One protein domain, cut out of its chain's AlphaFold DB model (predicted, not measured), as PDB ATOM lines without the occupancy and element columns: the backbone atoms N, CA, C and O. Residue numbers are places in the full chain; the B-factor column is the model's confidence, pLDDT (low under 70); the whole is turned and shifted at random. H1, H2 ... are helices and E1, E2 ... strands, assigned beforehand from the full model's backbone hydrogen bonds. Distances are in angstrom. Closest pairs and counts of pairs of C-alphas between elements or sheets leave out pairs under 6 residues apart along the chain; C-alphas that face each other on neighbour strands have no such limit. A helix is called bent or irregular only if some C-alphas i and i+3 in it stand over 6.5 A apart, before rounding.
ATOM      1  N   TYR A   2     -16.030  -1.726 -11.320       92.31
ATOM      2  CA  TYR A   2     -15.050  -2.669 -10.757       92.31
ATOM      3  C   TYR A   2     -14.571  -3.727 -11.770       92.31
ATOM      4  O   TYR A   2     -13.372  -3.888 -11.966       92.31
ATOM      5  N   ILE A   3     -15.501  -4.367 -12.494       94.38
ATOM      6  CA  ILE A   3     -15.177  -5.313 -13.579       94.38
ATOM      7  C   ILE A   3     -14.282  -4.649 -14.634       94.38
ATOM      8  O   ILE A   3     -13.221  -5.172 -14.942       94.38
ATOM      9  N   ASN A   4     -14.652  -3.457 -15.117       93.69
ATOM     10  CA  ASN A   4     -13.862  -2.719 -16.110       93.69
ATOM     11  C   ASN A   4     -12.441  -2.410 -15.612       93.69
ATOM     12  O   ASN A   4     -11.506  -2.462 -16.402       93.69
ATOM     13  N   PHE A   5     -12.264  -2.095 -14.323       93.50
ATOM     14  CA  PHE A   5     -10.934  -1.893 -13.737       93.50
ATOM     15  C   PHE A   5     -10.095  -3.171 -13.820       93.50
ATOM     16  O   PHE A   5      -8.941  -3.124 -14.238       93.50
ATOM     17  N   MET A   6     -10.684  -4.311 -13.456       95.62
ATOM     18  CA  MET A   6     -10.006  -5.605 -13.505       95.62
ATOM     19  C   MET A   6      -9.696  -6.019 -14.948       95.62
ATOM     20  O   MET A   6      -8.569  -6.402 -15.244       95.62
ATOM     21  N   GLN A   7     -10.638  -5.841 -15.876       95.00
ATOM     22  CA  GLN A   7     -10.423  -6.091 -17.303       95.00
ATOM     23  C   GLN A   7      -9.331  -5.188 -17.894       95.00
ATOM     24  O   GLN A   7      -8.496  -5.677 -18.646       95.00
ATOM     25  N   GLU A   8      -9.268  -3.906 -17.515       95.12
ATOM     26  CA  GLU A   8      -8.174  -3.009 -17.917       95.12
ATOM     27  C   GLU A   8      -6.822  -3.499 -17.368       95.12
ATOM     28  O   GLU A   8      -5.787  -3.404 -18.027       95.12
ATOM     29  N   TYR A   9      -6.805  -4.031 -16.144       95.31
ATOM     30  CA  TYR A   9      -5.602  -4.613 -15.552       95.31
ATOM     31  C   TYR A   9      -5.094  -5.815 -16.365       95.31
ATOM     32  O   TYR A   9      -3.892  -5.906 -16.626       95.31
ATOM     33  N   ALA A  10      -6.002  -6.688 -16.816       95.56
ATOM     34  CA  ALA A  10      -5.681  -7.798 -17.716       95.56
ATOM     35  C   ALA A  10      -5.237  -7.308 -19.099       95.56
ATOM     36  O   ALA A  10      -4.219  -7.766 -19.606       95.56
ATOM     37  N   SER A  11      -5.969  -6.370 -19.709       96.69
ATOM     38  CA  SER A  11      -5.722  -5.936 -21.091       96.69
ATOM     39  C   SER A  11      -4.385  -5.223 -21.258       96.69
ATOM     40  O   SER A  11      -3.769  -5.318 -22.313       96.69
ATOM     41  N   LEU A  12      -3.921  -4.514 -20.222       96.38
ATOM     42  CA  LEU A  12      -2.585  -3.916 -20.208       96.38
ATOM     43  C   LEU A  12      -1.478  -4.937 -19.890       96.38
ATOM     44  O   LEU A  12      -0.305  -4.581 -19.866       96.38
ATOM     45  N   GLY A  13      -1.826  -6.195 -19.611       96.75
ATOM     46  CA  GLY A  13      -0.875  -7.229 -19.215       96.75
ATOM     47  C   GLY A  13      -0.292  -7.009 -17.821       96.75
ATOM     48  O   GLY A  13       0.783  -7.520 -17.530       96.75
ATOM     49  N   HIS A  14      -0.960  -6.247 -16.950       97.31
ATOM     50  CA  HIS A  14      -0.471  -5.962 -15.596       97.31
ATOM     51  C   HIS A  14      -0.839  -7.067 -14.600       97.31
ATOM     52  O   HIS A  14      -0.293  -7.114 -13.500       97.31
ATOM     53  N   MET A  15      -1.744  -7.964 -14.980       96.88
ATOM     54  CA  MET A  15      -1.997  -9.218 -14.284       96.88
ATOM     55  C   MET A  15      -2.069 -10.365 -15.280       96.88
ATOM     56  O   MET A  15      -2.332 -10.152 -16.463       96.88
ATOM     57  N   GLU A  16      -1.854 -11.574 -14.791       95.75
ATOM     58  CA  GLU A  16      -1.970 -12.794 -15.582       95.75
ATOM     59  C   GLU A  16      -2.625 -13.906 -14.777       95.75
ATOM     60  O   GLU A  16      -2.578 -13.900 -13.545       95.75
ATOM     61  N   LEU A  17      -3.270 -14.825 -15.494       95.50
ATOM     62  CA  LEU A  17      -3.883 -16.007 -14.911       95.50
ATOM     63  C   LEU A  17      -2.778 -16.939 -14.404       95.50
ATOM     64  O   LEU A  17      -1.804 -17.185 -15.112       95.50
ATOM     65  N   VAL A  18      -2.933 -17.436 -13.181       93.44
ATOM     66  CA  VAL A  18      -2.020 -18.418 -12.595       93.44
ATOM     67  C   VAL A  18      -2.555 -19.808 -12.886       93.44
ATOM     68  O   VAL A  18      -3.720 -20.098 -12.611       93.44
ATOM     69  N   ASP A  19      -1.686 -20.668 -13.400       87.69
ATOM     70  CA  ASP A  19      -1.971 -22.085 -13.561       87.69
ATOM     71  C   ASP A  19      -1.815 -22.799 -12.214       87.69
ATOM     72  O   ASP A  19      -0.734 -23.242 -11.830       87.69
ATOM     73  N   THR A  20      -2.901 -22.847 -11.445       80.94
ATOM     74  CA  THR A  20      -2.898 -23.434 -10.099       80.94
ATOM     75  C   THR A  20      -2.722 -24.950 -10.096       80.94
ATOM     76  O   THR A  20      -2.430 -25.507  -9.044       80.94
ATOM     77  N   GLU A  21      -2.913 -25.629 -11.230       76.12
ATOM     78  CA  GLU A  21      -2.727 -27.081 -11.325       76.12
ATOM     79  C   GLU A  21      -1.244 -27.442 -11.469       76.12
ATOM     80  O   GLU A  21      -0.793 -28.466 -10.950       76.12
ATOM     81  N   HIS A  22      -0.476 -26.575 -12.128       72.62
ATOM     82  CA  HIS A  22       0.933 -26.807 -12.430       72.62
ATOM     83  C   HIS A  22       1.907 -25.997 -11.555       72.62
ATOM     84  O   HIS A  22       3.073 -26.380 -11.428       72.62
ATOM     85  N   GLU A  23       1.457 -24.926 -10.896       77.12
ATOM     86  CA  GLU A  23       2.284 -24.110 -10.002       77.12
ATOM     87  C   GLU A  23       2.008 -24.372  -8.514       77.12
ATOM     88  O   GLU A  23       1.184 -23.706  -7.886       77.12
ATOM     89  N   ASN A  24       2.794 -25.266  -7.905       69.88
ATOM     90  CA  ASN A  24       2.841 -25.431  -6.449       69.88
ATOM     91  C   ASN A  24       3.924 -24.536  -5.830       69.88
ATOM     92  O   ASN A  24       5.032 -24.983  -5.528       69.88
ATOM     93  N   ASN A  25       3.603 -23.255  -5.644       75.25
ATOM     94  CA  ASN A  25       4.471 -22.318  -4.931       75.25
ATOM     95  C   ASN A  25       4.189 -22.372  -3.424       75.25
ATOM     96  O   ASN A  25       3.076 -22.111  -2.986       75.25
ATOM     97  N   THR A  26       5.210 -22.662  -2.616       76.88
ATOM     98  CA  THR A  26       5.090 -22.669  -1.145       76.88
ATOM     99  C   THR A  26       5.129 -21.270  -0.529       76.88
ATOM    100  O   THR A  26       4.673 -21.079   0.594       76.88
ATOM    101  N   ASN A  27       5.656 -20.291  -1.268       86.25
ATOM    102  CA  ASN A  27       5.810 -18.909  -0.829       86.25
ATOM    103  C   ASN A  27       4.910 -17.991  -1.657       86.25
ATOM    104  O   ASN A  27       5.302 -17.486  -2.711       86.25
ATOM    105  N   GLU A  28       3.689 -17.788  -1.178       91.06
ATOM    106  CA  GLU A  28       2.692 -16.960  -1.843       91.06
ATOM    107  C   GLU A  28       1.870 -16.145  -0.848       91.06
ATOM    108  O   GLU A  28       1.777 -16.465   0.337       91.06
ATOM    109  N   TYR A  29       1.277 -15.063  -1.342       93.19
ATOM    110  CA  TYR A  29       0.358 -14.238  -0.571       93.19
ATOM    111  C   TYR A  29      -0.805 -13.799  -1.454       93.19
ATOM    112  O   TYR A  29      -0.608 -13.256  -2.545       93.19
ATOM    113  N   PHE A  30      -2.019 -14.023  -0.952       94.25
ATOM    114  CA  PHE A  30      -3.251 -13.568  -1.581       94.25
ATOM    115  C   PHE A  30      -3.626 -12.205  -1.019       94.25
ATOM    116  O   PHE A  30      -4.025 -12.086   0.136       94.25
ATOM    117  N   LEU A  31      -3.495 -11.185  -1.855       95.81
ATOM    118  CA  LEU A  31      -3.786  -9.797  -1.563       95.81
ATOM    119  C   LEU A  31      -5.295  -9.547  -1.683       95.81
ATOM    120  O   LEU A  31      -5.840  -9.571  -2.792       95.81
ATOM    121  N   PRO A  32      -6.002  -9.303  -0.566       96.06
ATOM    122  CA  PRO A  32      -7.414  -8.983  -0.621       96.06
ATOM    123  C   PRO A  32      -7.621  -7.675  -1.369       96.06
ATOM    124  O   PRO A  32      -6.819  -6.741  -1.275       96.06
ATOM    125  N   HIS A  33      -8.723  -7.592  -2.100       95.81
ATOM    126  CA  HIS A  33      -9.092  -6.373  -2.793       95.81
ATOM    127  C   HIS A  33     -10.599  -6.185  -2.802       95.81
ATOM    128  O   HIS A  33     -11.364  -7.149  -2.790       95.81
ATOM    129  N   HIS A  34     -11.026  -4.930  -2.770       93.44
ATOM    130  CA  HIS A  34     -12.437  -4.571  -2.753       93.44
ATOM    131  C   HIS A  34     -12.669  -3.218  -3.425       93.44
ATOM    132  O   HIS A  34     -11.752  -2.410  -3.598       93.44
ATOM    133  N   ALA A  35     -13.913  -2.974  -3.829       92.94
ATOM    134  CA  ALA A  35     -14.338  -1.681  -4.334       92.94
ATOM    135  C   ALA A  35     -14.697  -0.747  -3.173       92.94
ATOM    136  O   ALA A  35     -15.436  -1.131  -2.270       92.94
ATOM    137  N   VAL A  36     -14.221   0.493  -3.235       90.38
ATOM    138  CA  VAL A  36     -14.640   1.588  -2.359       90.38
ATOM    139  C   VAL A  36     -15.309   2.654  -3.211       90.38
ATOM    140  O   VAL A  36     -14.721   3.165  -4.172       90.38
ATOM    141  N   GLU A  37     -16.534   3.007  -2.842       86.56
ATOM    142  CA  GLU A  37     -17.263   4.107  -3.458       86.56
ATOM    143  C   GLU A  37     -16.861   5.429  -2.803       86.56
ATOM    144  O   GLU A  37     -16.914   5.597  -1.587       86.56
ATOM    145  N   LYS A  38     -16.440   6.388  -3.626       80.81
ATOM    146  CA  LYS A  38     -16.238   7.780  -3.228       80.81
ATOM    147  C   LYS A  38     -17.186   8.637  -4.043       80.81
ATOM    148  O   LYS A  38     -16.827   9.109  -5.120       80.81
ATOM    149  N   LEU A  39     -18.398   8.811  -3.520       77.44
ATOM    150  CA  LEU A  39     -19.464   9.565  -4.184       77.44
ATOM    151  C   LEU A  39     -19.061  11.026  -4.457       77.44
ATOM    152  O   LEU A  39     -19.454  11.570  -5.486       77.44
ATOM    153  N   ASP A  40     -18.188  11.596  -3.622       76.88
ATOM    154  CA  ASP A  40     -17.667  12.968  -3.752       76.88
ATOM    155  C   ASP A  40     -16.485  13.104  -4.736       76.88
ATOM    156  O   ASP A  40     -15.935  14.189  -4.930       76.88
ATOM    157  N   SER A  41     -16.024  12.004  -5.341       74.00
ATOM    158  CA  SER A  41     -14.883  12.024  -6.262       74.00
ATOM    159  C   SER A  41     -15.312  12.519  -7.645       74.00
ATOM    160  O   SER A  41     -16.106  11.876  -8.330       74.00
ATOM    161  N   VAL A  42     -14.726  13.641  -8.073       68.50
ATOM    162  CA  VAL A  42     -15.023  14.313  -9.351       68.50
ATOM    163  C   VAL A  42     -14.667  13.452 -10.574       68.50
ATOM    164  O   VAL A  42     -15.356  13.520 -11.586       68.50
ATOM    165  N   SER A  43     -13.611  12.630 -10.502       70.06
ATOM    166  CA  SER A  43     -13.111  11.849 -11.648       70.06
ATOM    167  C   SER A  43     -13.638  10.411 -11.682       70.06
ATOM    168  O   SER A  43     -14.214   9.977 -12.676       70.06
ATOM    169  N   THR A  44     -13.454   9.652 -10.600       69.00
ATOM    170  CA  THR A  44     -13.885   8.249 -10.497       69.00
ATOM    171  C   THR A  44     -14.663   7.999  -9.215       69.00
ATOM    172  O   THR A  44     -14.120   8.144  -8.120       69.00
ATOM    173  N   LYS A  45     -15.927   7.582  -9.359       77.94
ATOM    174  CA  LYS A  45     -16.826   7.261  -8.236       77.94
ATOM    175  C   LYS A  45     -16.476   5.946  -7.528       77.94
ATOM    176  O   LYS A  45     -16.816   5.790  -6.363       77.94
ATOM    177  N   LEU A  46     -15.767   5.032  -8.195       88.38
ATOM    178  CA  LEU A  46     -15.338   3.743  -7.642       88.38
ATOM    179  C   LEU A  46     -13.820   3.591  -7.755       88.38
ATOM    180  O   LEU A  46     -13.243   3.838  -8.815       88.38
ATOM    181  N   ARG A  47     -13.181   3.158  -6.665       88.12
ATOM    182  CA  ARG A  47     -11.755   2.813  -6.620       88.12
ATOM    183  C   ARG A  47     -11.589   1.388  -6.123       88.12
ATOM    184  O   ARG A  47     -12.276   0.982  -5.196       88.12
ATOM    185  N   VAL A  48     -10.667   0.646  -6.724       93.19
ATOM    186  CA  VAL A  48     -10.261  -0.663  -6.203       93.19
ATOM    187  C   VAL A  48      -9.159  -0.443  -5.187       93.19
ATOM    188  O   VAL A  48      -8.225   0.310  -5.457       93.19
ATOM    189  N   VAL A  49      -9.273  -1.055  -4.019       93.81
ATOM    190  CA  VAL A  49      -8.272  -1.002  -2.955       93.81
ATOM    191  C   VAL A  49      -7.691  -2.391  -2.787       93.81
ATOM    192  O   VAL A  49      -8.451  -3.349  -2.694       93.81
ATOM    193  N   PHE A  50      -6.365  -2.478  -2.743       96.12
ATOM    194  CA  PHE A  50      -5.637  -3.685  -2.374       96.12
ATOM    195  C   PHE A  50      -5.164  -3.549  -0.926       96.12
ATOM    196  O   PHE A  50      -4.550  -2.541  -0.569       96.12
ATOM    197  N   ASP A  51      -5.471  -4.538  -0.093       95.56
ATOM    198  CA  ASP A  51      -5.219  -4.494   1.345       95.56
ATOM    199  C   ASP A  51      -3.979  -5.315   1.728       95.56
ATOM    200  O   ASP A  51      -4.050  -6.503   2.047       95.56
ATOM    201  N   GLY A  52      -2.816  -4.662   1.715       94.19
ATOM    202  CA  GLY A  52      -1.563  -5.262   2.182       94.19
ATOM    203  C   GLY A  52      -1.474  -5.421   3.704       94.19
ATOM    204  O   GLY A  52      -0.511  -6.010   4.189       94.19
ATOM    205  N   SER A  53      -2.438  -4.893   4.461       94.75
ATOM    206  CA  SER A  53      -2.468  -4.916   5.927       94.75
ATOM    207  C   SER A  53      -3.344  -6.038   6.491       94.75
ATOM    208  O   SER A  53      -3.353  -6.254   7.704       94.75
ATOM    209  N   CYS A  54      -4.042  -6.786   5.634       93.50
ATOM    210  CA  CYS A  54      -4.771  -7.975   6.047       93.50
ATOM    211  C   CYS A  54      -3.798  -9.042   6.576       93.50
ATOM    212  O   CYS A  54      -2.815  -9.392   5.923       93.50
ATOM    213  N   ARG A  55      -4.046  -9.547   7.787       93.94
ATOM    214  CA  ARG A  55      -3.214 -10.587   8.401       93.94
ATOM    215  C   ARG A  55      -3.603 -11.963   7.876       93.94
ATOM    216  O   ARG A  55      -4.784 -12.268   7.741       93.94
ATOM    217  N   THR A  56      -2.603 -12.800   7.624       90.44
ATOM    218  CA  THR A  56      -2.813 -14.194   7.215       90.44
ATOM    219  C   THR A  56      -2.983 -15.120   8.421       90.44
ATOM    220  O   THR A  56      -2.941 -14.688   9.576       90.44
ATOM    221  N   SER A  57      -3.133 -16.421   8.164       89.06
ATOM    222  CA  SER A  57      -3.216 -17.469   9.189       89.06
ATOM    223  C   SER A  57      -1.998 -17.534  10.118       89.06
ATOM    224  O   SER A  57      -2.124 -18.031  11.234       89.06
ATOM    225  N   ASN A  58      -0.838 -17.009   9.704       90.00
ATOM    226  CA  ASN A  58       0.356 -16.925  10.550       90.00
ATOM    227  C   ASN A  58       0.403 -15.658  11.432       90.00
ATOM    228  O   ASN A  58       1.373 -15.451  12.157       90.00
ATOM    229  N   GLY A  59      -0.627 -14.805  11.375       93.06
ATOM    230  CA  GLY A  59      -0.736 -13.587  12.178       93.06
ATOM    231  C   GLY A  59       0.024 -12.372  11.637       93.06
ATOM    232  O   GLY A  59      -0.082 -11.304  12.238       93.06
ATOM    233  N   LEU A  60       0.740 -12.506  10.515       94.06
ATOM    234  CA  LEU A  60       1.444 -11.420   9.834       94.06
ATOM    235  C   LEU A  60       0.693 -10.981   8.573       94.06
ATOM    236  O   LEU A  60       0.089 -11.794   7.868       94.06
ATOM    237  N   SER A  61       0.756  -9.685   8.284       95.00
ATOM    238  CA  SER A  61       0.337  -9.076   7.021       95.00
ATOM    239  C   SER A  61       1.525  -8.852   6.086       95.00
ATOM    240  O   SER A  61       2.673  -8.764   6.525       95.00
ATOM    241  N   LEU A  62       1.258  -8.694   4.789       95.19
ATOM    242  CA  LEU A  62       2.305  -8.388   3.809       95.19
ATOM    243  C   LEU A  62       3.052  -7.089   4.168       95.19
ATOM    244  O   LEU A  62       4.276  -7.018   4.080       95.19
ATOM    245  N   ASN A  63       2.325  -6.076   4.637       96.50
ATOM    246  CA  ASN A  63       2.878  -4.775   5.002       96.50
ATOM    247  C   ASN A  63       3.793  -4.794   6.232       96.50
ATOM    248  O   ASN A  63       4.662  -3.927   6.324       96.50
ATOM    249  N   GLU A  64       3.620  -5.754   7.145       95.81
ATOM    250  CA  GLU A  64       4.502  -5.948   8.307       95.81
ATOM    251  C   GLU A  64       5.831  -6.615   7.922       95.81
ATOM    252  O   GLU A  64       6.836  -6.410   8.599       95.81
ATOM    253  N   VAL A  65       5.847  -7.393   6.835       94.50
ATOM    254  CA  VAL A  65       7.032  -8.138   6.379       94.50
ATOM    255  C   VAL A  65       7.853  -7.341   5.359       94.50
ATOM    256  O   VAL A  65       9.074  -7.482   5.289       94.50
ATOM    257  N   LEU A  66       7.207  -6.483   4.565       95.44
ATOM    258  CA  LEU A  66       7.889  -5.678   3.554       95.44
ATOM    259  C   LEU A  66       8.620  -4.471   4.156       95.44
ATOM    260  O   LEU A  66       8.064  -3.676   4.914       95.44
ATOM    261  N   LEU A  67       9.858  -4.252   3.710       95.62
ATOM    262  CA  LEU A  67      10.630  -3.062   4.056       95.62
ATOM    263  C   LEU A  67      10.083  -1.829   3.328       95.62
ATOM    264  O   LEU A  67       9.974  -1.821   2.107       95.62
ATOM    265  N   LYS A  68       9.811  -0.750   4.068       93.81
ATOM    266  CA  LYS A  68       9.291   0.522   3.527       93.81
ATOM    267  C   LYS A  68      10.219   1.197   2.515       93.81
ATOM    268  O   LYS A  68       9.742   1.854   1.594       93.81
ATOM    269  N   GLY A  69      11.527   1.039   2.695       93.38
ATOM    270  CA  GLY A  69      12.532   1.844   2.006       93.38
ATOM    271  C   GLY A  69      12.627   3.278   2.558       93.38
ATOM    272  O   GLY A  69      11.783   3.704   3.354       93.38
ATOM    273  N   PRO A  70      13.686   4.019   2.191       92.94
ATOM    274  CA  PRO A  70      13.896   5.395   2.637       92.94
ATOM    275  C   PRO A  70      12.917   6.377   1.979       92.94
ATOM    276  O   PRO A  70      12.406   6.156   0.883       92.94
ATOM    277  N   THR A  71      12.687   7.520   2.623       90.06
ATOM    278  CA  THR A  71      11.935   8.623   2.011       90.06
ATOM    279  C   THR A  71      12.832   9.363   1.020       90.06
ATOM    280  O   THR A  71      13.804   9.991   1.424       90.06
ATOM    281  N   VAL A  72      12.499   9.304  -0.273       89.56
ATOM    282  CA  VAL A  72      13.221  10.032  -1.344       89.56
ATOM    283  C   VAL A  72      12.499  11.327  -1.743       89.56
ATOM    284  O   VAL A  72      13.057  12.196  -2.408       89.56
ATOM    285  N   GLN A  73      11.233  11.467  -1.351       86.31
ATOM    286  CA  GLN A  73      10.426  12.644  -1.653       86.31
ATOM    287  C   GLN A  73      10.938  13.853  -0.871       86.31
ATOM    288  O   GLN A  73      11.212  13.763   0.323       86.31
ATOM    289  N   GLN A  74      11.045  14.991  -1.550       87.56
ATOM    290  CA  GLN A  74      11.357  16.253  -0.894       87.56
ATOM    291  C   GLN A  74      10.143  16.777  -0.132       87.56
ATOM    292  O   GLN A  74       8.999  16.565  -0.539       87.56
ATOM    293  N   GLU A  75      10.413  17.524   0.934       91.88
ATOM    294  CA  GLU A  75       9.379  18.183   1.723       91.88
ATOM    295  C   GLU A  75       8.487  19.074   0.852       91.88
ATOM    296  O   GLU A  75       8.968  19.870   0.034       91.88
ATOM    297  N   LEU A  76       7.172  18.976   1.062       92.00
ATOM    298  CA  LEU A  76       6.179  19.691   0.259       92.00
ATOM    299  C   LEU A  76       6.398  21.211   0.294       92.00
ATOM    300  O   LEU A  76       6.263  21.877  -0.730       92.00
ATOM    301  N   VAL A  77       6.801  21.755   1.446       94.75
ATOM    302  CA  VAL A  77       7.141  23.180   1.599       94.75
ATOM    303  C   VAL A  77       8.265  23.592   0.649       94.75
ATOM    304  O   VAL A  77       8.162  24.629  -0.003       94.75
ATOM    305  N   CYS A  78       9.304  22.767   0.507       93.44
ATOM    306  CA  CYS A  78      10.421  23.039  -0.398       93.44
ATOM    307  C   CYS A  78       9.977  23.001  -1.866       93.44
ATOM    308  O   CYS A  78      10.392  23.843  -2.667       93.44
ATOM    309  N   ILE A  79       9.101  22.054  -2.223       91.69
ATOM    310  CA  ILE A  79       8.519  21.961  -3.570       91.69
ATOM    311  C   ILE A  79       7.706  23.225  -3.881       91.69
ATOM    312  O   ILE A  79       7.942  23.862  -4.908       91.69
ATOM    313  N   LEU A  80       6.811  23.631  -2.974       92.94
ATOM    314  CA  LEU A  80       5.966  24.817  -3.134       92.94
ATOM    315  C   LEU A  80       6.777  26.116  -3.190       92.94
ATOM    316  O   LEU A  80       6.464  26.990  -3.997       92.94
ATOM    317  N   ALA A  81       7.824  26.244  -2.370       93.56
ATOM    318  CA  ALA A  81       8.699  27.411  -2.377       93.56
ATOM    319  C   ALA A  81       9.380  27.592  -3.744       93.56
ATOM    320  O   ALA A  81       9.267  28.662  -4.337       93.56
ATOM    321  N   ARG A  82       9.992  26.530  -4.294       91.38
ATOM    322  CA  ARG A  82      10.644  26.573  -5.618       91.38
ATOM    323  C   ARG A  82       9.661  26.815  -6.760       91.38
ATOM    324  O   ARG A  82       9.993  27.534  -7.703       91.38
ATOM    325  N   PHE A  83       8.459  26.239  -6.668       91.75
ATOM    326  CA  PHE A  83       7.399  26.441  -7.660       91.75
ATOM    327  C   PHE A  83       6.975  27.915  -7.742       91.75
ATOM    328  O   PHE A  83       6.626  28.395  -8.813       91.75
ATOM    329  N   ARG A  84       7.053  28.652  -6.625       93.31
ATOM    330  CA  ARG A  84       6.746  30.090  -6.556       93.31
ATOM    331  C   ARG A  84       7.918  31.006  -6.923       93.31
ATOM    332  O   ARG A  84       7.697  32.196  -7.111       93.31
ATOM    333  N   THR A  85       9.149  30.496  -7.004       94.50
ATOM    334  CA  THR A  85      10.341  31.314  -7.301       94.50
ATOM    335  C   THR A  85      10.422  31.742  -8.767       94.50
ATOM    336  O   THR A  85      10.977  32.793  -9.072       94.50
ATOM    337  N   HIS A  86       9.878  30.943  -9.685       90.19
ATOM    338  CA  HIS A  86      10.007  31.169 -11.124       90.19
ATOM    339  C   HIS A  86       8.707  31.721 -11.716       90.19
ATOM    340  O   HIS A  86       7.614  31.379 -11.275       90.19
ATOM    341  N   LYS A  87       8.821  32.558 -12.757       94.56
ATOM    342  CA  LYS A  87       7.667  33.164 -13.451       94.56
ATOM    343  C   LYS A  87       6.760  32.127 -14.125       94.56
ATOM    344  O   LYS A  87       5.563  32.360 -14.270       94.56
ATOM    345  N   TYR A  88       7.335  31.007 -14.551       93.75
ATOM    346  CA  TYR A  88       6.636  29.924 -15.229       93.75
ATOM    347  C   TYR A  88       6.956  28.603 -14.540       93.75
ATOM    348  O   TYR A  88       8.089  28.391 -14.107       93.75
ATOM    349  N   ALA A  89       5.967  27.718 -14.474       92.25
ATOM    350  CA  ALA A  89       6.111  26.396 -13.897       92.25
ATOM    351  C   ALA A  89       5.413  25.353 -14.773       92.25
ATOM    352  O   ALA A  89       4.364  25.625 -15.359       92.25
ATOM    353  N   LEU A  90       6.012  24.167 -14.862       90.94
ATOM    354  CA  LEU A  90       5.475  23.029 -15.599       90.94
ATOM    355  C   LEU A  90       5.061  21.945 -14.606       90.94
ATOM    356  O   LEU A  90       5.779  21.653 -13.650       90.94
ATOM    357  N   SER A  91       3.903  21.346 -14.849       91.50
ATOM    358  CA  SER A  91       3.372  20.241 -14.059       91.50
ATOM    359  C   SER A  91       2.829  19.173 -14.996       91.50
ATOM    360  O   SER A  91       2.149  19.500 -15.967       91.50
ATOM    361  N   ALA A  92       3.091  17.908 -14.681       91.12
ATOM    362  CA  ALA A  92       2.552  16.762 -15.399       91.12
ATOM    363  C   ALA A  92       2.113  15.683 -14.402       91.12
ATOM    364  O   ALA A  92       2.661  15.593 -13.302       91.12
ATOM    365  N   ASP A  93       1.135  14.872 -14.801       90.94
ATOM    366  CA  ASP A  93       0.660  13.717 -14.039       90.94
ATOM    367  C   ASP A  93       1.084  12.419 -14.736       90.94
ATOM    368  O   ASP A  93       0.911  12.268 -15.949       90.94
ATOM    369  N   ILE A  94       1.637  11.473 -13.972       91.75
ATOM    370  CA  ILE A  94       1.996  10.150 -14.491       91.75
ATOM    371  C   ILE A  94       0.792   9.235 -14.313       91.75
ATOM    372  O   ILE A  94       0.547   8.670 -13.241       91.75
ATOM    373  N   THR A  95       0.060   9.044 -15.408       91.06
ATOM    374  CA  THR A  95      -1.111   8.173 -15.423       91.06
ATOM    375  C   THR A  95      -0.736   6.762 -14.967       91.06
ATOM    376  O   THR A  95       0.118   6.095 -15.554       91.06
ATOM    377  N   LYS A  96      -1.422   6.289 -13.919       91.62
ATOM    378  CA  LYS A  96      -1.219   4.959 -13.329       91.62
ATOM    379  C   LYS A  96       0.236   4.714 -12.882       91.62
ATOM    380  O   LYS A  96       0.739   3.614 -13.062       91.62
ATOM    381  N   MET A  97       0.891   5.707 -12.275       94.69
ATOM    382  CA  MET A  97       2.311   5.677 -11.873       94.69
ATOM    383  C   MET A  97       2.819   4.334 -11.316       94.69
ATOM    384  O   MET A  97       3.789   3.795 -11.834       94.69
ATOM    385  N   TYR A  98       2.161   3.755 -10.304       95.31
ATOM    386  CA  TYR A  98       2.590   2.474  -9.715       95.31
ATOM    387  C   TYR A  98       2.585   1.319 -10.727       95.31
ATOM    388  O   TYR A  98       3.482   0.481 -10.750       95.31
ATOM    389  N   ARG A  99       1.598   1.320 -11.625       94.94
ATOM    390  CA  ARG A  99       1.431   0.312 -12.672       94.94
ATOM    391  C   ARG A  99       2.463   0.444 -13.803       94.94
ATOM    392  O   ARG A  99       2.495  -0.427 -14.658       94.94
ATOM    393  N   GLN A 100       3.291   1.492 -13.818       95.38
ATOM    394  CA  GLN A 100       4.382   1.653 -14.790       95.38
ATOM    395  C   GLN A 100       5.661   0.904 -14.385       95.38
ATOM    396  O   GLN A 100       6.640   0.908 -15.124       95.38
ATOM    397  N   ILE A 101       5.680   0.286 -13.199       96.12
ATOM    398  CA  ILE A 101       6.872  -0.347 -12.636       96.12
ATOM    399  C   ILE A 101       6.604  -1.832 -12.469       96.12
ATOM    400  O   ILE A 101       5.728  -2.228 -11.697       96.12
ATOM    401  N   TRP A 102       7.379  -2.645 -13.178       97.06
ATOM    402  CA  TRP A 102       7.335  -4.097 -13.079       97.06
ATOM    403  C   TRP A 102       7.953  -4.578 -11.767       97.06
ATOM    404  O   TRP A 102       8.986  -4.085 -11.316       97.06
ATOM    405  N   VAL A 103       7.306  -5.563 -11.159       96.69
ATOM    406  CA  VAL A 103       7.824  -6.303 -10.011       96.69
ATOM    407  C   VAL A 103       8.658  -7.462 -10.547       96.69
ATOM    408  O   VAL A 103       8.311  -8.064 -11.560       96.69
ATOM    409  N   ASN A 104       9.763  -7.780  -9.868       95.44
ATOM    410  CA  ASN A 104      10.557  -8.962 -10.200       95.44
ATOM    411  C   ASN A 104       9.664 -10.216 -10.172       95.44
ATOM    412  O   ASN A 104       8.910 -10.401  -9.215       95.44
ATOM    413  N   ALA A 105       9.761 -11.064 -11.201       92.62
ATOM    414  CA  ALA A 105       8.982 -12.291 -11.353       92.62
ATOM    415  C   ALA A 105       8.955 -13.139 -10.069       92.62
ATOM    416  O   ALA A 105       7.880 -13.570  -9.652       92.62
ATOM    417  N   GLU A 106      10.091 -13.264  -9.378       91.56
ATOM    418  CA  GLU A 106      10.235 -14.025  -8.126       91.56
ATOM    419  C   GLU A 106       9.346 -13.502  -6.982       91.56
ATOM    420  O   GLU A 106       8.966 -14.250  -6.085       91.56
ATOM    421  N   HIS A 107       8.977 -12.218  -7.011       93.25
ATOM    422  CA  HIS A 107       8.173 -11.569  -5.974       93.25
ATOM    423  C   HIS A 107       6.695 -11.407  -6.359       93.25
ATOM    424  O   HIS A 107       5.882 -11.004  -5.525       93.25
ATOM    425  N   THR A 108       6.317 -11.709  -7.606       94.50
ATOM    426  CA  THR A 108       4.921 -11.568  -8.070       94.50
ATOM    427  C   THR A 108       3.965 -12.529  -7.361       94.50
ATOM    428  O   THR A 108       2.788 -12.212  -7.182       94.50
ATOM    429  N   ASN A 109       4.474 -13.656  -6.851       93.56
ATOM    430  CA  ASN A 109       3.698 -14.622  -6.070       93.56
ATOM    431  C   ASN A 109       3.172 -14.064  -4.734       93.56
ATOM    432  O   ASN A 109       2.212 -14.607  -4.189       93.56
ATOM    433  N   TYR A 110       3.729 -12.957  -4.231       94.12
ATOM    434  CA  TYR A 110       3.214 -12.268  -3.040       94.12
ATOM    435  C   TYR A 110       2.118 -11.236  -3.349       94.12
ATOM    436  O   TYR A 110       1.671 -10.506  -2.467       94.12
ATOM    437  N   GLN A 111       1.707 -11.133  -4.614       95.69
ATOM    438  CA  GLN A 111       0.646 -10.241  -5.081       95.69
ATOM    439  C   GLN A 111      -0.389 -11.036  -5.887       95.69
ATOM    440  O   GLN A 111      -0.854 -10.588  -6.938       95.69
ATOM    441  N   LYS A 112      -0.733 -12.244  -5.417       95.69
ATOM    442  CA  LYS A 112      -1.825 -13.034  -5.992       95.69
ATOM    443  C   LYS A 112      -3.165 -12.468  -5.553       95.69
ATOM    444  O   LYS A 112      -3.285 -11.927  -4.463       95.69
ATOM    445  N   ILE A 113      -4.185 -12.603  -6.384       96.94
ATOM    446  CA  ILE A 113      -5.549 -12.190  -6.075       96.94
ATOM    447  C   ILE A 113      -6.532 -13.245  -6.562       96.94
ATOM    448  O   ILE A 113      -6.304 -13.909  -7.573       96.94
ATOM    449  N   PHE A 114      -7.665 -13.337  -5.878       96.06
ATOM    450  CA  PHE A 114      -8.823 -14.050  -6.396       96.06
ATOM    451  C   PHE A 114      -9.725 -13.091  -7.157       96.06
ATOM    452  O   PHE A 114     -10.053 -12.013  -6.654       96.06
ATOM    453  N   TRP A 115     -10.153 -13.475  -8.354       96.25
ATOM    454  CA  TRP A 115     -11.098 -12.677  -9.122       96.25
ATOM    455  C   TRP A 115     -11.972 -13.542 -10.033       96.25
ATOM    456  O   TRP A 115     -11.549 -14.567 -10.559       96.25
ATOM    457  N   ARG A 116     -13.221 -13.109 -10.199       95.19
ATOM    458  CA  ARG A 116     -14.182 -13.618 -11.179       95.19
ATOM    459  C   ARG A 116     -15.082 -12.470 -11.603       95.19
ATOM    460  O   ARG A 116     -15.401 -11.602 -10.788       95.19
ATOM    461  N   GLU A 117     -15.498 -12.468 -12.860       93.31
ATOM    462  CA  GLU A 117     -16.359 -11.412 -13.389       93.31
ATOM    463  C   GLU A 117     -17.819 -11.615 -12.971       93.31
ATOM    464  O   GLU A 117     -18.508 -10.661 -12.610       93.31
ATOM    465  N   ASN A 118     -18.273 -12.871 -12.959       93.00
ATOM    466  CA  ASN A 118     -19.632 -13.243 -12.587       93.00
ATOM    467  C   ASN A 118     -19.637 -14.232 -11.402       93.00
ATOM    468  O   ASN A 118     -18.816 -15.149 -11.377       93.00
ATOM    469  N   PRO A 119     -20.577 -14.122 -10.443       92.94
ATOM    470  CA  PRO A 119     -20.736 -15.103  -9.365       92.94
ATOM    471  C   PRO A 119     -20.924 -16.557  -9.822       92.94
ATOM    472  O   PRO A 119     -20.572 -17.470  -9.079       92.94
ATOM    473  N   ASN A 120     -21.453 -16.769 -11.028       95.19
ATOM    474  CA  ASN A 120     -21.668 -18.089 -11.623       95.19
ATOM    475  C   ASN A 120     -20.409 -18.670 -12.287       95.19
ATOM    476  O   ASN A 120     -20.419 -19.823 -12.707       95.19
ATOM    477  N   GLN A 121     -19.340 -17.883 -12.426       94.06
ATOM    478  CA  GLN A 121     -18.065 -18.350 -12.963       94.06
ATOM    479  C   GLN A 121     -17.175 -18.918 -11.849       94.06
ATOM    480  O   GLN A 121     -17.298 -18.503 -10.684       94.06
ATOM    481  N   PRO A 122     -16.254 -19.841 -12.194       94.25
ATOM    482  CA  PRO A 122     -15.244 -20.301 -11.253       94.25
ATOM    483  C   PRO A 122     -14.404 -19.121 -10.759       94.25
ATOM    484  O   PRO A 122     -14.147 -18.162 -11.491       94.25
ATOM    485  N   LEU A 123     -13.999 -19.183  -9.492       94.81
ATOM    486  CA  LEU A 123     -13.061 -18.221  -8.935       94.81
ATOM    487  C   LEU A 123     -11.668 -18.536  -9.476       94.81
ATOM    488  O   LEU A 123     -11.186 -19.652  -9.304       94.81
ATOM    489  N   LEU A 124     -11.045 -17.562 -10.130       95.50
ATOM    490  CA  LEU A 124      -9.732 -17.723 -10.736       95.50
ATOM    491  C   LEU A 124      -8.670 -16.995  -9.913       95.50
ATOM    492  O   LEU A 124      -8.950 -15.987  -9.252       95.50
ATOM    493  N   THR A 125      -7.442 -17.499  -9.987       96.19
ATOM    494  CA  THR A 125      -6.271 -16.883  -9.364       96.19
ATOM    495  C   THR A 125      -5.499 -16.094 -10.405       96.19
ATOM    496  O   THR A 125      -5.109 -16.626 -11.442       96.19
ATOM    497  N   TYR A 126      -5.233 -14.829 -10.106       96.38
ATOM    498  CA  TYR A 126      -4.367 -13.976 -10.910       96.38
ATOM    499  C   TYR A 126      -3.156 -13.554 -10.090       96.38
ATOM    500  O   TYR A 126      -3.255 -13.421  -8.873       96.38
ATOM    501  N   ARG A 127      -2.026 -13.282 -10.744       95.94
ATOM    502  CA  ARG A 127      -0.889 -12.592 -10.120       95.94
ATOM    503  C   ARG A 127      -0.689 -11.220 -10.733       95.94
ATOM    504  O   ARG A 127      -0.738 -11.067 -11.955       95.94
ATOM    505  N   LEU A 128      -0.482 -10.220  -9.882       97.69
ATOM    506  CA  LEU A 128      -0.172  -8.860 -10.306       97.69
ATOM    507  C   LEU A 128       1.327  -8.751 -10.613       97.69
ATOM    508  O   LEU A 128       2.169  -9.221  -9.850       97.69
ATOM    509  N   LYS A 129       1.660  -8.107 -11.732       97.88
ATOM    510  CA  LYS A 129       3.034  -7.994 -12.242       97.88
ATOM    511  C   LYS A 129       3.673  -6.631 -12.029       97.88
ATOM    512  O   LYS A 129       4.868  -6.470 -12.252       97.88
ATOM    513  N   THR A 130       2.893  -5.643 -11.615       97.69
ATOM    514  CA  THR A 130       3.356  -4.269 -11.401       97.69
ATOM    515  C   THR A 130       3.292  -3.905  -9.927       97.69
ATOM    516  O   THR A 130       2.591  -4.565  -9.163       97.69
ATOM    517  N   VAL A 131       3.978  -2.838  -9.515       96.94
ATOM    518  CA  VAL A 131       3.907  -2.348  -8.133       96.94
ATOM    519  C   VAL A 131       2.448  -2.061  -7.771       96.94
ATOM    520  O   VAL A 131       1.774  -1.260  -8.423       96.94
ATOM    521  N   THR A 132       1.964  -2.718  -6.719       95.19
ATOM    522  CA  THR A 132       0.590  -2.559  -6.238       95.19
ATOM    523  C   THR A 132       0.539  -1.519  -5.124       95.19
ATOM    524  O   THR A 132       1.250  -1.613  -4.118       95.19
ATOM    525  N   TYR A 133      -0.303  -0.502  -5.302       93.06
ATOM    526  CA  TYR A 133      -0.571   0.491  -4.262       93.06
ATOM    527  C   TYR A 133      -1.265  -0.165  -3.062       93.06
ATOM    528  O   TYR A 133      -1.974  -1.153  -3.211       93.06
ATOM    529  N   GLY A 134      -1.060   0.384  -1.863       91.38
ATOM    530  CA  GLY A 134      -1.505  -0.249  -0.614       91.38
ATOM    531  C   GLY A 134      -0.465  -1.183   0.014       91.38
ATOM    532  O   GLY A 134      -0.649  -1.608   1.153       91.38
ATOM    533  N   THR A 135       0.655  -1.440  -0.677       95.50
ATOM    534  CA  THR A 135       1.821  -2.117  -0.095       95.50
ATOM    535  C   THR A 135       2.808  -1.118   0.525       95.50
ATOM    536  O   THR A 135       3.027  -0.030  -0.016       95.50
ATOM    537  N   THR A 136       3.435  -1.487   1.646       95.56
ATOM    538  CA  THR A 136       4.419  -0.678   2.392       95.56
ATOM    539  C   THR A 136       5.515  -0.034   1.514       95.56
ATOM    540  O   THR A 136       5.754   1.167   1.670       95.56
ATOM    541  N   PRO A 137       6.163  -0.741   0.563       95.75
ATOM    542  CA  PRO A 137       7.217  -0.159  -0.271       95.75
ATOM    543  C   PRO A 137       6.711   0.621  -1.492       95.75
ATOM    544  O   PRO A 137       7.527   1.245  -2.169       95.75
ATOM    545  N   ALA A 138       5.410   0.606  -1.816       95.44
ATOM    546  CA  ALA A 138       4.904   1.113  -3.099       95.44
ATOM    547  C   ALA A 138       5.342   2.556  -3.399       95.44
ATOM    548  O   ALA A 138       5.794   2.858  -4.503       95.44
ATOM    549  N   SER A 139       5.243   3.449  -2.409       93.75
ATOM    550  CA  SER A 139       5.629   4.860  -2.549       93.75
ATOM    551  C   SER A 139       7.128   5.047  -2.775       93.75
ATOM    552  O   SER A 139       7.526   5.865  -3.610       93.75
ATOM    553  N   TYR A 140       7.960   4.284  -2.057       95.31
ATOM    554  CA  TYR A 140       9.407   4.300  -2.254       95.31
ATOM    555  C   TYR A 140       9.772   3.757  -3.633       95.31
ATOM    556  O   TYR A 140      10.485   4.428  -4.365       95.31
ATOM    557  N   LEU A 141       9.241   2.598  -4.028       95.75
ATOM    558  CA  LEU A 141       9.529   1.998  -5.334       95.75
ATOM    559  C   LEU A 141       9.139   2.938  -6.480       95.75
ATOM    560  O   LEU A 141       9.932   3.141  -7.397       95.75
ATOM    561  N   ALA A 142       7.965   3.572  -6.392       94.75
ATOM    562  CA  ALA A 142       7.498   4.517  -7.401       94.75
ATOM    563  C   ALA A 142       8.413   5.736  -7.552       94.75
ATOM    564  O   ALA A 142       8.859   6.068  -8.650       94.75
ATOM    565  N   THR A 143       8.716   6.401  -6.440       93.62
ATOM    566  CA  THR A 143       9.513   7.632  -6.472       93.62
ATOM    567  C   THR A 143      11.010   7.389  -6.599       93.62
ATOM    568  O   THR A 143      11.700   8.176  -7.238       93.62
ATOM    569  N   GLY A 144      11.523   6.295  -6.048       93.75
ATOM    570  CA  GLY A 144      12.904   5.857  -6.206       93.75
ATOM    571  C   GLY A 144      13.212   5.496  -7.656       93.75
ATOM    572  O   GLY A 144      14.225   5.947  -8.181       93.75
ATOM    573  N   CYS A 145      12.312   4.773  -8.334       93.94
ATOM    574  CA  CYS A 145      12.439   4.489  -9.765       93.94
ATOM    575  C   CYS A 145      12.461   5.781 -10.593       93.94
ATOM    576  O   CYS A 145      13.370   5.972 -11.395       93.94
ATOM    577  N   LEU A 146      11.530   6.707 -10.336       92.69
ATOM    578  CA  LEU A 146      11.492   7.993 -11.038       92.69
ATOM    579  C   LEU A 146      12.773   8.815 -10.823       92.69
ATOM    580  O   LEU A 146      13.336   9.330 -11.783       92.69
ATOM    581  N   ASN A 147      13.256   8.918  -9.580       91.94
ATOM    582  CA  ASN A 147      14.497   9.633  -9.272       91.94
ATOM    583  C   ASN A 147      15.719   8.974  -9.916       91.94
ATOM    584  O   ASN A 147      16.617   9.675 -10.373       91.94
ATOM    585  N   LYS A 148      15.768   7.639  -9.955       92.62
ATOM    586  CA  LYS A 148      16.852   6.907 -10.609       92.62
ATOM    587  C   LYS A 148      16.870   7.206 -12.111       92.62
ATOM    588  O   LYS A 148      17.878   7.688 -12.608       92.62
ATOM    589  N   LEU A 149      15.729   7.062 -12.786       92.44
ATOM    590  CA  LEU A 149      15.591   7.367 -14.215       92.44
ATOM    591  C   LEU A 149      15.904   8.832 -14.554       92.44
ATOM    592  O   LEU A 149      16.436   9.110 -15.622       92.44
ATOM    593  N   ALA A 150      15.591   9.774 -13.659       90.31
ATOM    594  CA  ALA A 150      15.902  11.188 -13.859       90.31
ATOM    595  C   ALA A 150      17.405  11.507 -13.758       90.31
ATOM    596  O   ALA A 150      17.844  12.497 -14.337       90.31
ATOM    597  N   ASN A 151      18.176  10.701 -13.019       88.75
ATOM    598  CA  ASN A 151      19.610  10.910 -12.796       88.75
ATOM    599  C   ASN A 151      20.509  10.027 -13.683       88.75
ATOM    600  O   ASN A 151      21.694  10.316 -13.793       88.75
ATOM    601  N   GLU A 152      19.986   8.958 -14.289       81.25
ATOM    602  CA  GLU A 152      20.727   8.040 -15.176       81.25
ATOM    603  C   GLU A 152      20.878   8.567 -16.622       81.25
ATOM    604  O   GLU A 152      20.859   7.785 -17.572       81.25
ATOM    605  N   GLN A 153      21.025   9.887 -16.800       52.56
ATOM    606  CA  GLN A 153      21.320  10.503 -18.104       52.56
ATOM    607  C   GLN A 153      22.819  10.595 -18.385       52.56
ATOM    608  O   GLN A 153      23.575  10.977 -17.462       52.56
TER     609      GLN A 153
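This is residues 2 to 153 of the 153 residues of an uncharacterized protein of Acyrthosiphon pisum (UniProt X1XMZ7). Two small antiparallel sheets, the three-stranded E1 E5 E4 and the hairpin E2 E3, sit at one end of an elongated model, and H1 packs on both. From this body a long arm with H3 reaches far out and folds back; its residues 74 to 82 and 84 to 90 stick out, as do the hairpin's tip, residues 39 to 44, and residues 148 to 153 at the end of H6. The printed part has 152 residues with six named helices and five named strands, in the order H1 E1 E2 E3 H2 H3 H4 H5 E4 E5 H6; under half of the residues are in these elements, and the class is mixed, helices and strands. The whole is only just loose, close to compact, with a radius of gyration of the C-alphas of 18.2 A and spans of 60 by 33 by 32 A.

The larger sheet has E1, residues 15 to 17, E5, residues 124 to 128 and 13.0 A long, and E4, residues 112 to 115 and 9.8 A. E2, residues 33 to 37, and E3, residues 46 to 50, are each 13.3 A long. H1, residues 2 to 11, begins at C-alpha 2 (-15.050, -2.669, -10.757) and is 14.3 A long. H2 is residues 62 to 65, H4 residues 97 to 100 and H5 residues 105 to 111. H3, residues 76 to 85, is 14.5 A long and begins at C-alpha 76 (6.179, 19.691, 0.259). H6, residues 138 to 151, is 20.2 A long and ends at C-alpha 151 (19.610, 10.910, -12.796).

In the larger sheet E5 is the inner strand, antiparallel to E1 at 147 degrees, with N 127 and O 16 at 2.9 A, and to E4 at 137 degrees, with N 113 and O 126 at 2.8 A. H1 is on this sheet at a height of 9.5 A, only just over E5, on which 3 of its C-alphas fall; it runs across the strands, at 64 degrees to E5 on the local plane. H5 only grazes the sheet. E2 and E3 are a hairpin, antiparallel at 152 degrees, with N 36 and O 47 at 2.8 A; the closest C-alphas of H1 and E3, those of Tyr 2 and Val 48, are 6.9 A apart. H2 and H5 are close but not clearly touching, with the C-alphas of Leu 62 and Tyr 110 7.9 A apart. H4 and H6 only just touch, with 3 pairs of C-alphas within 8 A, the closest Tyr 98 and Ala 142 at 5.8 A; H6 does so with residues 138 to 142 alone. H3 is apart from every other named element. Every O i to N i+4 pair is within hydrogen-bond range in H1, H3 and H6; H2 and H4 are too short for such a pair, and H5 has 0 of 3, beside 3 of 4 O i to N i+3 pairs. H5 is only just irregular: C-alphas 106 and 109 are 6.9 A apart.

The two C-alphas farthest apart, those of Glu 21 and Lys 87, are 61.2 A from each other. The printed part has no cut. The links E1 to E2, E3 to H2 and H3 to H4 are long. The mean pLDDT of the printed part is 91.5, and residues 24, 42, 44 and 153 are under 70.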